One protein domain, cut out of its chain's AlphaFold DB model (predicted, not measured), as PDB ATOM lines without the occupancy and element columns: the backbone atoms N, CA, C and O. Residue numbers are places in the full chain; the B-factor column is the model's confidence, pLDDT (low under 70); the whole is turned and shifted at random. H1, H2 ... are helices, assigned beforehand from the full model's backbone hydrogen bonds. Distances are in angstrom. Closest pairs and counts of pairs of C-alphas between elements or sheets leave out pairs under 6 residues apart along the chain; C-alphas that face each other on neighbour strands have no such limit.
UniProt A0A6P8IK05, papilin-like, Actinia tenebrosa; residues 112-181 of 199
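This is residues 112 to 181 of the 199 residues of the protein "papilin-like" of Actinia tenebrosa (UniProt A0A6P8IK05). The domain has little regular structure and is elongated: at one end H2 packs on H3, the longest helix, with H1 alongside, and at the other the loops of residues 112 to 137 fold back on themselves. The short H4 sits off to one side. The 70 printed residues include four named helices, H1 to H4 in chain order, and no named strand; the class is all helix, with only 25 residues in named elements. The whole is only just compact, close to loose, with a radius of gyration of the C-alphas of 12.9 A and spans of 36 by 20 by 20 A.

H3, residues 162 to 171, is 14.2 A long from C-alpha 162 at (-4.031, -29.572, -1.954). H1 is residues 145 to 151, 9.9 A; H2 is residues 154 to 157, 5.0 A. H4, residues 178 to 181, 5.9 A, ends with C-alpha 181 at (-17.892, -33.178, 15.603).

H2 and H3 touch, the closest C-alphas being those of Cys 157 and Arg 165, 5.1 A apart. H1 and H3 only just touch, with 3 pairs of C-alphas within 8 A, the closest those of Cys 148 and Leu 168 at 6.9 A. They run opposite ways at a shallow tilt of 26 degrees. H1 and H2 meet only through their link. H4 is apart from H1 and H2, and only just apart from H3, at 8.1 A. In H1 and H3 every O i to N i+4 pair is within hydrogen-bond range; H2 and H4 are too short for such a pair, and in each the one O i to N i+3 pair is within range.

The C-alphas of Lys 115 and Lys 160 are the two farthest apart, 36.9 A. The printed part has no cut. The links H1 to H2 and H2 to H3 are tight, and H3 to H4 is short. The mean pLDDT of the printed part is 83.5; residues 180 to 181 are under 70.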
ATOM      1  N   TYR A 112       1.806 -43.106  19.245       85.75
ATOM      2  CA  TYR A 112       1.370 -44.438  18.818       85.75
ATOM      3  C   TYR A 112       1.922 -45.601  19.671       85.75
ATOM      4  O   TYR A 112       1.341 -46.676  19.659       85.75
ATOM      5  N   LYS A 113       3.019 -45.399  20.411       85.81
ATOM      6  CA  LYS A 113       3.599 -46.351  21.377       85.81
ATOM      7  C   LYS A 113       3.042 -46.187  22.791       85.81
ATOM      8  O   LYS A 113       3.333 -47.008  23.653       85.81
ATOM      9  N   SER A 114       2.310 -45.105  23.063       87.06
ATOM     10  CA  SER A 114       1.668 -44.916  24.366       87.06
ATOM     11  C   SER A 114       0.478 -45.863  24.514       87.06
ATOM     12  O   SER A 114      -0.134 -46.244  23.518       87.06
ATOM     13  N   LYS A 115       0.120 -46.201  25.760       92.12
ATOM     14  CA  LYS A 115      -0.979 -47.130  26.077       92.12
ATOM     15  C   LYS A 115      -2.283 -46.787  25.349       92.12
ATOM     16  O   LYS A 115      -2.964 -47.680  24.864       92.12
ATOM     17  N   TYR A 116      -2.600 -45.499  25.262       89.44
ATOM     18  CA  TYR A 116      -3.855 -45.019  24.695       89.44
ATOM     19  C   TYR A 116      -3.694 -44.466  23.274       89.44
ATOM     20  O   TYR A 116      -4.676 -44.115  22.631       89.44
ATOM     21  N   GLY A 117      -2.485 -44.408  22.717       89.81
ATOM     22  CA  GLY A 117      -2.241 -43.856  21.385       89.81
ATOM     23  C   GLY A 117      -2.295 -42.320  21.324       89.81
ATOM     24  O   GLY A 117      -2.230 -41.618  22.329       89.81
ATOM     25  N   CYS A 118      -2.414 -41.778  20.111       90.44
ATOM     26  CA  CYS A 118      -2.419 -40.332  19.871       90.44
ATOM     27  C   CYS A 118      -3.810 -39.699  19.990       90.44
ATOM     28  O   CYS A 118      -4.813 -40.327  19.636       90.44
ATOM     29  N   CYS A 119      -3.832 -38.433  20.402       88.44
ATOM     30  CA  CYS A 119      -4.950 -37.506  20.275       88.44
ATOM     31  C   CYS A 119      -5.175 -37.063  18.820       88.44
ATOM     32  O   CYS A 119      -4.455 -37.456  17.900       88.44
ATOM     33  N   TYR A 120      -6.175 -36.201  18.619       84.31
ATOM     34  CA  TYR A 120      -6.569 -35.684  17.304       84.31
ATOM     35  C   TYR A 120      -5.466 -34.925  16.548       84.31
ATOM     36  O   TYR A 120      -5.548 -34.759  15.335       84.31
ATOM     37  N   ASP A 121      -4.448 -34.445  17.255       83.31
ATOM     38  CA  ASP A 121      -3.338 -33.686  16.688       83.31
ATOM     39  C   ASP A 121      -2.150 -34.562  16.257       83.31
ATOM     40  O   ASP A 121      -1.132 -34.030  15.807       83.31
ATOM     41  N   GLY A 122      -2.261 -35.886  16.422       83.62
ATOM     42  CA  GLY A 122      -1.282 -36.877  15.971       83.62
ATOM     43  C   GLY A 122       0.068 -36.836  16.688       83.62
ATOM     44  O   GLY A 122       0.974 -37.569  16.302       83.62
ATOM     45  N   VAL A 123       0.224 -35.989  17.708       82.94
ATOM     46  CA  VAL A 123       1.490 -35.835  18.444       82.94
ATOM     47  C   VAL A 123       1.301 -35.880  19.954       82.94
ATOM     48  O   VAL A 123       2.232 -36.258  20.661       82.94
ATOM     49  N   THR A 124       0.117 -35.525  20.456       85.88
ATOM     50  CA  THR A 124      -0.163 -35.553  21.889       85.88
ATOM     51  C   THR A 124      -0.577 -36.971  22.292       85.88
ATOM     52  O   THR A 124      -1.519 -37.510  21.703       85.88
ATOM     53  N   PRO A 125       0.103 -37.618  23.256       90.00
ATOM     54  CA  PRO A 125      -0.338 -38.900  23.795       90.00
ATOM     55  C   PRO A 125      -1.635 -38.719  24.589       90.00
ATOM     56  O   PRO A 125      -1.759 -37.782  25.379       90.00
ATOM     57  N   ALA A 126      -2.601 -39.607  24.375       90.50
ATOM     58  CA  ALA A 126      -3.836 -39.615  25.145       90.50
ATOM     59  C   ALA A 126      -3.576 -40.137  26.567       90.50
ATOM     60  O   ALA A 126      -2.761 -41.039  26.766       90.50
ATOM     61  N   VAL A 127      -4.268 -39.574  27.558       90.69
ATOM     62  CA  VAL A 127      -4.142 -39.982  28.972       90.69
ATOM     63  C   VAL A 127      -5.135 -41.078  29.367       90.69
ATOM     64  O   VAL A 127      -4.985 -41.687  30.424       90.69
ATOM     65  N   SER A 128      -6.126 -41.349  28.516       88.69
ATOM     66  CA  SER A 128      -7.110 -42.420  28.669       88.69
ATOM     67  C   SER A 128      -7.572 -42.934  27.304       88.69
ATOM     68  O   SER A 128      -7.318 -42.303  26.273       88.69
ATOM     69  N   ASP A 129      -8.279 -44.068  27.297       88.62
ATOM     70  CA  ASP A 129      -8.915 -44.623  26.095       88.62
ATOM     71  C   ASP A 129      -9.903 -43.628  25.452       88.62
ATOM     72  O   ASP A 129     -10.104 -43.620  24.235       88.62
ATOM     73  N   ASP A 130     -10.483 -42.737  26.265       87.56
ATOM     74  CA  ASP A 130     -11.404 -41.692  25.832       87.56
ATOM     75  C   ASP A 130     -10.671 -40.438  25.333       87.56
ATOM     76  O   ASP A 130     -10.445 -39.468  26.055       87.56
ATOM     77  N   LYS A 131     -10.356 -40.421  24.040       86.81
ATOM     78  CA  LYS A 131      -9.598 -39.351  23.369       86.81
ATOM     79  C   LYS A 131     -10.380 -38.063  23.105       86.81
ATOM     80  O   LYS A 131      -9.936 -37.225  22.312       86.81
ATOM     81  N   ARG A 132     -11.559 -37.885  23.705       84.31
ATOM     82  CA  ARG A 132     -12.333 -36.655  23.521       84.31
ATOM     83  C   ARG A 132     -11.558 -35.445  24.065       84.31
ATOM     84  O   ARG A 132     -10.947 -35.533  25.137       84.31
ATOM     85  N   PRO A 133     -11.576 -34.299  23.355       84.56
ATOM     86  CA  PRO A 133     -10.953 -33.078  23.849       84.56
ATOM     87  C   PRO A 133     -11.550 -32.642  25.195       84.56
ATOM     88  O   PRO A 133     -12.761 -32.469  25.306       84.56
ATOM     89  N   GLY A 134     -10.700 -32.438  26.197       82.19
ATOM     90  CA  GLY A 134     -11.076 -32.116  27.577       82.19
ATOM     91  C   GLY A 134     -11.247 -33.323  28.510       82.19
ATOM     92  O   GLY A 134     -11.448 -33.106  29.699       82.19
ATOM     93  N   VAL A 135     -11.161 -34.563  28.005       85.56
ATOM     94  CA  VAL A 135     -11.215 -35.794  28.822       85.56
ATOM     95  C   VAL A 135      -9.854 -36.495  28.800       85.56
ATOM     96  O   VAL A 135      -9.026 -36.243  29.668       85.56
ATOM     97  N   GLY A 136      -9.587 -37.333  27.792       85.38
ATOM     98  CA  GLY A 136      -8.296 -38.004  27.607       85.38
ATOM     99  C   GLY A 136      -7.332 -37.260  26.687       85.38
ATOM    100  O   GLY A 136      -6.194 -37.689  26.505       85.38
ATOM    101  N   CYS A 137      -7.771 -36.144  26.109       88.75
ATOM    102  CA  CYS A 137      -6.977 -35.280  25.244       88.75
ATOM    103  C   CYS A 137      -7.147 -33.811  25.649       88.75
ATOM    104  O   CYS A 137      -8.152 -33.459  26.265       88.75
ATOM    105  N   PRO A 138      -6.205 -32.919  25.297       87.06
ATOM    106  CA  PRO A 138      -6.350 -31.492  25.569       87.06
ATOM    107  C   PRO A 138      -7.581 -30.904  24.868       87.06
ATOM    108  O   PRO A 138      -8.085 -31.456  23.889       87.06
ATOM    109  N   PHE A 139      -8.056 -29.755  25.353       88.38
ATOM    110  CA  PHE A 139      -9.147 -29.031  24.702       88.38
ATOM    111  C   PHE A 139      -8.822 -28.714  23.242       88.38
ATOM    112  O   PHE A 139      -7.707 -28.309  22.905       88.38
ATOM    113  N   CYS A 140      -9.834 -28.862  22.389       85.12
ATOM    114  CA  CYS A 140      -9.663 -28.750  20.951       85.12
ATOM    115  C   CYS A 140      -9.271 -27.320  20.566       85.12
ATOM    116  O   CYS A 140     -10.031 -26.374  20.790       85.12
ATOM    117  N   LYS A 141      -8.081 -27.161  19.986       87.44
ATOM    118  CA  LYS A 141      -7.505 -25.868  19.597       87.44
ATOM    119  C   LYS A 141      -6.770 -25.958  18.268       87.44
ATOM    120  O   LYS A 141      -6.247 -27.013  17.919       87.44
ATOM    121  N   ASP A 142      -6.700 -24.830  17.569       86.81
ATOM    122  CA  ASP A 142      -5.832 -24.671  16.402       86.81
ATOM    123  C   ASP A 142      -4.369 -24.600  16.847       86.81
ATOM    124  O   ASP A 142      -4.051 -23.951  17.847       86.81
ATOM    125  N   ARG A 143      -3.464 -25.238  16.097       85.62
ATOM    126  CA  ARG A 143      -2.018 -25.164  16.359       85.62
ATOM    127  C   ARG A 143      -1.441 -23.801  15.973       85.62
ATOM    128  O   ARG A 143      -0.539 -23.318  16.647       85.62
ATOM    129  N   TYR A 144      -1.988 -23.172  14.930       88.19
ATOM    130  CA  TYR A 144      -1.544 -21.868  14.427       88.19
ATOM    131  C   TYR A 144      -2.710 -20.869  14.377       88.19
ATOM    132  O   TYR A 144      -3.195 -20.554  13.293       88.19
ATOM    133  N   PRO A 145      -3.180 -20.343  15.523       87.19
ATOM    134  CA  PRO A 145      -4.416 -19.556  15.599       87.19
ATOM    135  C   PRO A 145      -4.429 -18.324  14.682       87.19
ATOM    136  O   PRO A 145      -5.462 -18.024  14.091       87.19
ATOM    137  N   HIS A 146      -3.291 -17.646  14.497       89.00
ATOM    138  CA  HIS A 146      -3.190 -16.509  13.572       89.00
ATOM    139  C   HIS A 146      -3.381 -16.934  12.108       89.00
ATOM    140  O   HIS A 146      -4.241 -16.388  11.419       89.00
ATOM    141  N   ALA A 147      -2.654 -17.962  11.656       87.00
ATOM    142  CA  ALA A 147      -2.783 -18.490  10.298       87.00
ATOM    143  C   ALA A 147      -4.170 -19.109  10.055       87.00
ATOM    144  O   ALA A 147      -4.772 -18.900   9.007       87.00
ATOM    145  N   CYS A 148      -4.722 -19.816  11.040       88.75
ATOM    146  CA  CYS A 148      -6.053 -20.411  10.966       88.75
ATOM    147  C   CYS A 148      -7.163 -19.355  10.941       88.75
ATOM    148  O   CYS A 148      -8.168 -19.548  10.266       88.75
ATOM    149  N   LYS A 149      -6.993 -18.211  11.612       90.12
ATOM    150  CA  LYS A 149      -7.938 -17.090  11.504       90.12
ATOM    151  C   LYS A 149      -7.896 -16.440  10.116       90.12
ATOM    152  O   LYS A 149      -8.941 -16.042   9.615       90.12
ATOM    153  N   GLN A 150      -6.716 -16.357   9.503       86.25
ATOM    154  CA  GLN A 150      -6.527 -15.736   8.190       86.25
ATOM    155  C   GLN A 150      -6.931 -16.654   7.024       86.25
ATOM    156  O   GLN A 150      -7.533 -16.193   6.059       86.25
ATOM    157  N   PHE A 151      -6.630 -17.951   7.114       82.25
ATOM    158  CA  PHE A 151      -6.780 -18.905   6.009       82.25
ATOM    159  C   PHE A 151      -7.753 -20.057   6.298       82.25
ATOM    160  O   PHE A 151      -8.160 -20.754   5.376       82.25
ATOM    161  N   GLY A 152      -8.180 -20.263   7.546       74.56
ATOM    162  CA  GLY A 152      -9.027 -21.388   7.972       74.56
ATOM    163  C   GLY A 152     -10.516 -21.230   7.683       74.56
ATOM    164  O   GLY A 152     -11.348 -21.733   8.432       74.56
ATOM    165  N   HIS A 153     -10.876 -20.541   6.601       82.12
ATOM    166  CA  HIS A 153     -12.262 -20.501   6.150       82.12
ATOM    167  C   HIS A 153     -12.686 -21.879   5.616       82.12
ATOM    168  O   HIS A 153     -11.894 -22.574   4.975       82.12
ATOM    169  N   ARG A 154     -13.960 -22.255   5.801       71.81
ATOM    170  CA  ARG A 154     -14.508 -23.563   5.380       71.81
ATOM    171  C   ARG A 154     -14.216 -23.890   3.911       71.81
ATOM    172  O   ARG A 154     -13.973 -25.044   3.571       71.81
ATOM    173  N   PHE A 155     -14.183 -22.856   3.071       78.19
ATOM    174  CA  PHE A 155     -13.807 -22.943   1.661       78.19
ATOM    175  C   PHE A 155     -12.396 -23.514   1.441       78.19
ATOM    176  O   PHE A 155     -12.220 -24.382   0.596       78.19
ATOM    177  N   TRP A 156     -11.398 -23.085   2.216       77.38
ATOM    178  CA  TRP A 156     -10.016 -23.554   2.081       77.38
ATOM    179  C   TRP A 156      -9.789 -24.914   2.756       77.38
ATOM    180  O   TRP A 156      -8.977 -25.707   2.288       77.38
ATOM    181  N   CYS A 157     -10.559 -25.222   3.804       76.31
ATOM    182  CA  CYS A 157     -10.537 -26.522   4.481       76.31
ATOM    183  C   CYS A 157     -11.089 -27.667   3.612       76.31
ATOM    184  O   CYS A 157     -10.633 -28.804   3.720       76.31
ATOM    185  N   LEU A 158     -12.072 -27.373   2.753       77.44
ATOM    186  CA  LEU A 158     -12.720 -28.336   1.849       77.44
ATOM    187  C   LEU A 158     -12.384 -28.087   0.369       77.44
ATOM    188  O   LEU A 158     -12.942 -28.731  -0.517       77.44
ATOM    189  N   GLY A 159     -11.489 -27.137   0.099       74.06
ATOM    190  CA  GLY A 159     -11.191 -26.657  -1.244       74.06
ATOM    191  C   GLY A 159     -10.409 -27.653  -2.102       74.06
ATOM    192  O   GLY A 159      -9.867 -28.653  -1.626       74.06
ATOM    193  N   LYS A 160     -10.304 -27.345  -3.398       76.38
ATOM    194  CA  LYS A 160      -9.551 -28.147  -4.380       76.38
ATOM    195  C   LYS A 160      -8.033 -27.909  -4.345       76.38
ATOM    196  O   LYS A 160      -7.306 -28.577  -5.069       76.38
ATOM    197  N   PHE A 161      -7.543 -26.985  -3.513       77.38
ATOM    198  CA  PHE A 161      -6.117 -26.661  -3.411       77.38
ATOM    199  C   PHE A 161      -5.417 -27.580  -2.393       77.38
ATOM    200  O   PHE A 161      -5.637 -27.423  -1.191       77.38
ATOM    201  N   PRO A 162      -4.550 -28.515  -2.825       74.75
ATOM    202  CA  PRO A 162      -4.031 -29.572  -1.954       74.75
ATOM    203  C   PRO A 162      -3.102 -29.054  -0.849       74.75
ATOM    204  O   PRO A 162      -3.194 -29.513   0.287       74.75
ATOM    205  N   ARG A 163      -2.246 -28.061  -1.135       75.62
ATOM    206  CA  ARG A 163      -1.284 -27.529  -0.148       75.62
ATOM    207  C   ARG A 163      -1.958 -26.747   0.997       75.62
ATOM    208  O   ARG A 163      -1.711 -27.095   2.151       75.62
ATOM    209  N   PRO A 164      -2.842 -25.759   0.737       78.19
ATOM    210  CA  PRO A 164      -3.569 -25.073   1.806       78.19
ATOM    211  C   PRO A 164      -4.506 -26.017   2.562       78.19
ATOM    212  O   PRO A 164      -4.567 -25.968   3.786       78.19
ATOM    213  N   ARG A 165      -5.185 -26.930   1.853       83.00
ATOM    214  CA  ARG A 165      -6.072 -27.919   2.470       83.00
ATOM    215  C   ARG A 165      -5.332 -28.822   3.453       83.00
ATOM    216  O   ARG A 165      -5.839 -29.055   4.547       83.00
ATOM    217  N   PHE A 166      -4.141 -29.304   3.095       82.88
ATOM    218  CA  PHE A 166      -3.320 -30.120   3.990       82.88
ATOM    219  C   PHE A 166      -2.977 -29.357   5.275       82.88
ATOM    220  O   PHE A 166      -3.258 -29.831   6.372       82.88
ATOM    221  N   PHE A 167      -2.457 -28.133   5.153       84.69
ATOM    222  CA  PHE A 167      -2.129 -27.313   6.319       84.69
ATOM    223  C   PHE A 167      -3.354 -27.065   7.213       84.69
ATOM    224  O   PHE A 167      -3.319 -27.289   8.421       84.69
ATOM    225  N   LEU A 168      -4.469 -26.646   6.623       83.38
ATOM    226  CA  LEU A 168      -5.671 -26.302   7.371       83.38
ATOM    227  C   LEU A 168      -6.312 -27.525   8.041       83.38
ATOM    228  O   LEU A 168      -6.730 -27.441   9.192       83.38
ATOM    229  N   SER A 169      -6.332 -28.677   7.371       78.75
ATOM    230  CA  SER A 169      -6.882 -29.915   7.941       78.75
ATOM    231  C   SER A 169      -6.042 -30.491   9.086       78.75
ATOM    232  O   SER A 169      -6.616 -31.039  10.024       78.75
ATOM    233  N   HIS A 170      -4.715 -30.325   9.059       81.56
ATOM    234  CA  HIS A 170      -3.815 -30.852  10.093       81.56
ATOM    235  C   HIS A 170      -3.517 -29.884  11.239       81.56
ATOM    236  O   HIS A 170      -3.012 -30.313  12.276       81.56
ATOM    237  N   TYR A 171      -3.792 -28.590  11.073       85.94
ATOM    238  CA  TYR A 171      -3.411 -27.589  12.070       85.94
ATOM    239  C   TYR A 171      -4.541 -26.648  12.501       85.94
ATOM    240  O   TYR A 171      -4.418 -26.027  13.559       85.94
ATOM    241  N   CYS A 172      -5.640 -26.554  11.747       88.25
ATOM    242  CA  CYS A 172      -6.753 -25.631  12.004       88.25
ATOM    243  C   CYS A 172      -8.050 -26.365  12.373       88.25
ATOM    244  O   CYS A 172      -9.102 -26.182  11.757       88.25
ATOM    245  N   PHE A 173      -7.967 -27.219  13.395       86.81
ATOM    246  CA  PHE A 173      -9.051 -28.085  13.854       86.81
ATOM    247  C   PHE A 173     -10.348 -27.342  14.233       86.81
ATOM    248  O   PHE A 173     -11.447 -27.807  13.929       86.81
ATOM    249  N   ARG A 174     -10.275 -26.185  14.896       85.88
ATOM    250  CA  ARG A 174     -11.466 -25.400  15.266       85.88
ATOM    251  C   ARG A 174     -12.064 -24.718  14.046       85.88
ATOM    252  O   ARG A 174     -13.276 -24.796  13.832       85.88
ATOM    253  N   GLN A 175     -11.214 -24.093  13.246       85.12
ATOM    254  CA  GLN A 175     -11.628 -23.195  12.169       85.12
ATOM    255  C   GLN A 175     -12.185 -23.982  10.980       85.12
ATOM    256  O   GLN A 175     -13.216 -23.615  10.416       85.12
ATOM    257  N   CYS A 176     -11.617 -25.159  10.716       82.94
ATOM    258  CA  CYS A 176     -12.159 -26.126   9.766       82.94
ATOM    259  C   CYS A 176     -13.335 -26.955  10.308       82.94
ATOM    260  O   CYS A 176     -13.847 -27.820   9.602       82.94
ATOM    261  N   GLY A 177     -13.791 -26.703  11.540       77.62
ATOM    262  CA  GLY A 177     -14.962 -27.359  12.125       77.62
ATOM    263  C   GLY A 177     -14.730 -28.785  12.630       77.62
ATOM    264  O   GLY A 177     -15.670 -29.387  13.140       77.62
ATOM    265  N   PHE A 178     -13.502 -29.304  12.580       78.88
ATOM    266  CA  PHE A 178     -13.137 -30.626  13.102       78.88
ATOM    267  C   PHE A 178     -13.493 -30.769  14.593       78.88
ATOM    268  O   PHE A 178     -14.044 -31.778  15.021       78.88
ATOM    269  N   CYS A 179     -13.286 -29.710  15.379       74.75
ATOM    270  CA  CYS A 179     -13.620 -29.689  16.805       74.75
ATOM    271  C   CYS A 179     -15.128 -29.733  17.120       74.75
ATOM    272  O   CYS A 179     -15.495 -29.987  18.265       74.75
ATOM    273  N   LYS A 180     -16.012 -29.449  16.153       69.06
ATOM    274  CA  LYS A 180     -17.469 -29.432  16.379       69.06
ATOM    275  C   LYS A 180     -18.072 -30.841  16.386       69.06
ATOM    276  O   LYS A 180     -19.046 -31.065  17.092       69.06
ATOM    277  N   ASN A 181     -17.426 -31.793  15.713       58.31
ATOM    278  CA  ASN A 181     -17.892 -33.178  15.603       58.31
ATOM    279  C   ASN A 181     -17.681 -34.016  16.883       58.31
ATOM    280  O   ASN A 181     -18.165 -35.136  16.963       58.31
TER     281      ASN A 181